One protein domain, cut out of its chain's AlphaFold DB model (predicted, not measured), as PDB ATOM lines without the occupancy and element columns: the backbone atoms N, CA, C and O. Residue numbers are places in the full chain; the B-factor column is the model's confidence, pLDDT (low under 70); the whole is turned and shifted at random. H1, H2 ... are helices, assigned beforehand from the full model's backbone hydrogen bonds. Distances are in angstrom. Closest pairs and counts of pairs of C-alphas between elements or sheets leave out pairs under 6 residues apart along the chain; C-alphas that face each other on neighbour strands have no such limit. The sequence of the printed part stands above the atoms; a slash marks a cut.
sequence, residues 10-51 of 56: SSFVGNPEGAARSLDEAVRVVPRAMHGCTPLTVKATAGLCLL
ATOM      1  N   SER A  10     -40.830  48.786  27.272       86.06
ATOM      2  CA  SER A  10     -40.797  50.161  26.760       86.06
ATOM      3  C   SER A  10     -41.282  50.300  25.320       86.06
ATOM      4  O   SER A  10     -41.504  51.415  24.872       86.06
ATOM      5  N   SER A  11     -41.444  49.206  24.576       87.12
ATOM      6  CA  SER A  11     -41.979  49.235  23.211       87.12
ATOM      7  C   SER A  11     -43.510  49.271  23.163       87.12
ATOM      8  O   SER A  11     -44.071  49.449  22.089       87.12
ATOM      9  N   PHE A  12     -44.186  49.132  24.308       87.19
ATOM     10  CA  PHE A  12     -45.649  49.145  24.423       87.19
ATOM     11  C   PHE A  12     -46.202  50.504  24.891       87.19
ATOM     12  O   PHE A  12     -47.245  50.567  25.542       87.19
ATOM     13  N   VAL A  13     -45.505  51.604  24.582       85.00
ATOM     14  CA  VAL A  13     -45.976  52.975  24.863       85.00
ATOM     15  C   VAL A  13     -47.372  53.173  24.265       85.00
ATOM     16  O   VAL A  13     -47.598  52.813  23.111       85.00
ATOM     17  N   GLY A  14     -48.316  53.700  25.047       85.88
ATOM     18  CA  GLY A  14     -49.717  53.849  24.631       85.88
ATOM     19  C   GLY A  14     -50.522  52.544  24.504       85.88
ATOM     20  O   GLY A  14     -51.657  52.586  24.045       85.88
ATOM     21  N   ASN A  15     -49.970  51.387  24.894       87.69
ATOM     22  CA  ASN A  15     -50.670  50.097  24.870       87.69
ATOM     23  C   ASN A  15     -50.392  49.261  26.140       87.69
ATOM     24  O   ASN A  15     -49.695  48.238  26.081       87.69
ATOM     25  N   PRO A  16     -50.946  49.662  27.300       86.94
ATOM     26  CA  PRO A  16     -50.735  48.955  28.564       86.94
ATOM     27  C   PRO A  16     -51.274  47.517  28.541       86.94
ATOM     28  O   PRO A  16     -50.679  46.625  29.144       86.94
ATOM     29  N   GLU A  17     -52.351  47.248  27.799       89.75
ATOM     30  CA  GLU A  17     -52.893  45.893  27.654       89.75
ATOM     31  C   GLU A  17     -51.943  44.963  26.891       89.75
ATOM     32  O   GLU A  17     -51.781  43.795  27.247       89.75
ATOM     33  N   GLY A  18     -51.292  45.472  25.842       87.00
ATOM     34  CA  GLY A  18     -50.261  44.742  25.109       87.00
ATOM     35  C   GLY A  18     -49.069  44.396  25.999       87.00
ATOM     36  O   GLY A  18     -48.583  43.264  25.954       87.00
ATOM     37  N   ALA A  19     -48.662  45.329  26.864       87.25
ATOM     38  CA  ALA A  19     -47.634  45.080  27.868       87.25
ATOM     39  C   ALA A  19     -48.061  43.990  28.866       87.25
ATOM     40  O   ALA A  19     -47.269  43.093  29.151       87.25
ATOM     41  N   ALA A  20     -49.310  44.005  29.348       87.31
ATOM     42  CA  ALA A  20     -49.825  42.983  30.262       87.31
ATOM     43  C   ALA A  20     -49.816  41.584  29.624       87.31
ATOM     44  O   ALA A  20     -49.274  40.651  30.213       87.31
ATOM     45  N   ARG A  21     -50.295  41.458  28.378       87.19
ATOM     46  CA  ARG A  21     -50.277  40.183  27.635       87.19
ATOM     47  C   ARG A  21     -48.869  39.622  27.433       87.19
ATOM     48  O   ARG A  21     -48.692  38.410  27.351       87.19
ATOM     49  N   SER A  22     -47.846  40.479  27.376       84.00
ATOM     50  CA  SER A  22     -46.452  40.025  27.278       84.00
ATOM     51  C   SER A  22     -45.958  39.288  28.536       84.00
ATOM     52  O   SER A  22     -45.012  38.504  28.451       84.00
ATOM     53  N   LEU A  23     -46.618  39.486  29.688       85.50
ATOM     54  CA  LEU A  23     -46.277  38.866  30.975       85.50
ATOM     55  C   LEU A  23     -47.016  37.538  31.235       85.50
ATOM     56  O   LEU A  23     -46.618  36.791  32.131       85.50
ATOM     57  N   ASP A  24     -48.023  37.192  30.425       86.94
ATOM     58  CA  ASP A  24     -48.838  35.971  30.583       86.94
ATOM     59  C   ASP A  24     -48.030  34.670  30.444       86.94
ATOM     60  O   ASP A  24     -48.447  33.600  30.896       86.94
ATOM     61  N   GLU A  25     -46.824  34.739  29.880       84.75
ATOM     62  CA  GLU A  25     -45.902  33.605  29.818       84.75
ATOM     63  C   GLU A  25     -45.585  33.030  31.212       84.75
ATOM     64  O   GLU A  25     -45.417  31.816  31.349       84.75
ATOM     65  N   ALA A  26     -45.559  33.864  32.258       85.06
ATOM     66  CA  ALA A  26     -45.345  33.402  33.630       85.06
ATOM     67  C   ALA A  26     -46.467  32.458  34.099       85.06
ATOM     68  O   ALA A  26     -46.199  31.447  34.748       85.06
ATOM     69  N   VAL A  27     -47.712  32.732  33.700       87.88
ATOM     70  CA  VAL A  27     -48.884  31.897  34.016       87.88
ATOM     71  C   VAL A  27     -48.802  30.545  33.310       87.88
ATOM     72  O   VAL A  27     -49.218  29.530  33.867       87.88
ATOM     73  N   ARG A  28     -48.234  30.515  32.098       86.50
ATOM     74  CA  ARG A  28     -48.045  29.289  31.310       86.50
ATOM     75  C   ARG A  28     -46.968  28.372  31.893       86.50
ATOM     76  O   ARG A  28     -47.084  27.154  31.782       86.50
ATOM     77  N   VAL A  29     -45.908  28.946  32.462       88.88
ATOM     78  CA  VAL A  29     -44.757  28.189  32.982       88.88
ATOM     79  C   VAL A  29     -44.996  27.695  34.407       88.88
ATOM     80  O   VAL A  29     -44.579  26.590  34.748       88.88
ATOM     81  N   VAL A  30     -45.657  28.495  35.244       89.00
ATOM     82  CA  VAL A  30     -45.908  28.131  36.640       89.00
ATOM     83  C   VAL A  30     -47.171  27.260  36.728       89.00
ATOM     84  O   VAL A  30     -48.214  27.649  36.202       89.00
ATOM     85  N   PRO A  31     -47.136  26.100  37.406       90.31
ATOM     86  CA  PRO A  31     -48.332  25.297  37.649       90.31
ATOM     87  C   PRO A  31     -49.382  26.053  38.475       90.31
ATOM     88  O   PRO A  31     -49.038  26.758  39.423       90.31
ATOM     89  N   ARG A  32     -50.674  25.833  38.190       90.56
ATOM     90  CA  ARG A  32     -51.789  26.527  38.873       90.56
ATOM     91  C   ARG A  32     -51.744  26.433  40.398       90.56
ATOM     92  O   ARG A  32     -52.024  27.414  41.076       90.56
ATOM     93  N   ALA A  33     -51.353  25.279  40.938       92.38
ATOM     94  CA  ALA A  33     -51.242  25.075  42.383       92.38
ATOM     95  C   ALA A  33     -50.211  26.007  43.050       92.38
ATOM     96  O   ALA A  33     -50.333  26.316  44.228       92.38
ATOM     97  N   MET A  34     -49.213  26.476  42.296       90.94
ATOM     98  CA  MET A  34     -48.134  27.333  42.787       90.94
ATOM     99  C   MET A  34     -48.343  28.817  42.478       90.94
ATOM    100  O   MET A  34     -47.544  29.634  42.939       90.94
ATOM    101  N   HIS A  35     -49.394  29.200  41.742       90.69
ATOM    102  CA  HIS A  35     -49.659  30.609  41.415       90.69
ATOM    103  C   HIS A  35     -49.793  31.478  42.673       90.69
ATOM    104  O   HIS A  35     -49.282  32.589  42.690       90.69
ATOM    105  N   GLY A  36     -50.389  30.953  43.752       90.62
ATOM    106  CA  GLY A  36     -50.540  31.687  45.016       90.62
ATOM    107  C   GLY A  36     -49.246  31.874  45.819       90.62
ATOM    108  O   GLY A  36     -49.170  32.771  46.651       90.62
ATOM    109  N   CYS A  37     -48.224  31.052  45.573       91.50
ATOM    110  CA  CYS A  37     -46.966  31.066  46.329       91.50
ATOM    111  C   CYS A  37     -45.771  31.551  45.500       91.50
ATOM    112  O   CYS A  37     -44.658  31.602  46.019       91.50
ATOM    113  N   THR A  38     -45.975  31.876  44.220       90.12
ATOM    114  CA  THR A  38     -44.898  32.299  43.321       90.12
ATOM    115  C   THR A  38     -44.882  33.823  43.219       90.12
ATOM    116  O   THR A  38     -45.730  34.387  42.528       90.12
ATOM    117  N   PRO A  39     -43.943  34.515  43.888       89.56
ATOM    118  CA  PRO A  39     -43.843  35.963  43.785       89.56
ATOM    119  C   PRO A  39     -43.389  36.371  42.377       89.56
ATOM    120  O   PRO A  39     -42.467  35.782  41.811       89.56
ATOM    121  N   LEU A  40     -44.018  37.411  41.829       87.62
ATOM    122  CA  LEU A  40     -43.639  38.024  40.556       87.62
ATOM    123  C   LEU A  40     -43.043  39.407  40.818       87.62
ATOM    124  O   LEU A  40     -43.697  40.267  41.406       87.62
ATOM    125  N   THR A  41     -41.817  39.631  40.349       88.56
ATOM    126  CA  THR A  41     -41.121  40.914  40.499       88.56
ATOM    127  C   THR A  41     -40.864  41.516  39.129       88.56
ATOM    128  O   THR A  41     -40.144  40.940  38.316       88.56
ATOM    129  N   VAL A  42     -41.415  42.704  38.890       87.44
ATOM    130  CA  VAL A  42     -41.160  43.484  37.675       87.44
ATOM    131  C   VAL A  42     -40.243  44.644  38.036       87.44
ATOM    132  O   VAL A  42     -40.539  45.419  38.942       87.44
ATOM    133  N   LYS A  43     -39.118  44.769  37.329       86.44
ATOM    134  CA  LYS A  43     -38.175  45.875  37.510       86.44
ATOM    135  C   LYS A  43     -38.021  46.640  36.207       86.44
ATOM    136  O   LYS A  43     -37.593  46.087  35.197       86.44
ATOM    137  N   ALA A  44     -38.355  47.923  36.256       85.69
ATOM    138  CA  ALA A  44     -38.106  48.845  35.164       85.69
ATOM    139  C   ALA A  44     -36.606  49.162  35.056       85.69
ATOM    140  O   ALA A  44     -35.916  49.346  36.062       85.69
ATOM    141  N   THR A  45     -36.110  49.231  33.824       85.81
ATOM    142  CA  THR A  45     -34.766  49.714  33.482       85.81
ATOM    143  C   THR A  45     -34.881  50.963  32.601       85.81
ATOM    144  O   THR A  45     -35.985  51.465  32.383       85.81
ATOM    145  N   ALA A  46     -33.753  51.482  32.098       84.19
ATOM    146  CA  ALA A  46     -33.662  52.769  31.399       84.19
ATOM    147  C   ALA A  46     -34.782  53.027  30.372       84.19
ATOM    148  O   ALA A  46     -35.342  54.116  30.357       84.19
ATOM    149  N   GLY A  47     -35.162  52.023  29.570       82.06
ATOM    150  CA  GLY A  47     -36.202  52.177  28.549       82.06
ATOM    151  C   GLY A  47     -37.570  52.591  29.101       82.06
ATOM    152  O   GLY A  47     -38.256  53.382  28.465       82.06
ATOM    153  N   LEU A  48     -37.966  52.100  30.281       84.75
ATOM    154  CA  LEU A  48     -39.230  52.498  30.912       84.75
ATOM    155  C   LEU A  48     -39.112  53.858  31.618       84.75
ATOM    156  O   LEU A  48     -40.077  54.612  31.645       84.75
ATOM    157  N   CYS A  49     -37.938  54.177  32.173       85.00
ATOM    158  CA  CYS A  49     -37.699  55.436  32.889       85.00
ATOM    159  C   CYS A  49     -37.723  56.670  31.975       85.00
ATOM    160  O   CYS A  49     -37.925  57.779  32.457       85.00
ATOM    161  N   LEU A  50     -37.485  56.484  30.674       86.75
ATOM    162  CA  LEU A  50     -37.483  57.554  29.673       86.75
ATOM    163  C   LEU A  50     -38.884  57.892  29.141       86.75
ATOM    164  O   LEU A  50     -39.031  58.859  28.394       86.75
ATOM    165  N   LEU A  51     -39.905  57.100  29.480       84.12
ATOM    166  CA  LEU A  51     -41.258  57.324  28.980       84.12
ATOM    167  C   LEU A  51     -41.921  58.524  29.676       84.12
ATOM    168  O   LEU A  51     -41.739  58.714  30.882       84.12
TER     169      LEU A  51
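AT A GLANCE: This is residues 10 to 51 of the 56 residues of an uncharacterized protein of Laccaria amethystina LaAM-08-1 (UniProt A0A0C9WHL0). The printed part makes a long, narrow, open loop: the short helices H1 and H2 follow one another along one long side, the backbone turns round near residues 31 to 37, and an extended stretch returns along the other side to the small helix H3. H3 lies at the same end of the loop as the first printed residues. The printed part has 42 residues with three named helices, in the order H1, H2, H3, and no named strand; the class is all helix, though the helices hold 17 of the 42 residues. The whole is loose, with a radius of gyration of the C-alphas of 12.7 A, and a rod in outline, spanning 37 by 17 by 12 A.

HOW THE PARTS SIT: H1, residues 16 to 23, and H2, residues 25 to 29, meet only through their link, which is tight with 1 residue. H3, residues 46 to 49, is apart from H1 and from H2. In H2 the one O i to N i+4 pair is within hydrogen-bond range, in H1 3 of 4 are, and H3 is too short for such a pair.

IN THESE COORDINATES: H1 begins at C-alpha 16, at (-50.735, 48.955, 28.564), and measures 11.3 A from first to last C-alpha. H2 ends at C-alpha 29, at (-44.757, 28.189, 32.982). H3 ends at C-alpha 49, at (-37.699, 55.436, 32.889).

THE WHOLE: The two C-alphas farthest apart are those of Ala 33 and Leu 50, at 37.5 A, while the C-alphas of the first and last printed residues, Ser 10 and Leu 51, are 7.5 A apart. The link from H2 to H3, residues 30 to 45, is long with 16 residues. The printed part has no cut. The mean pLDDT of the printed part is 87.3, and no printed residue is under 70.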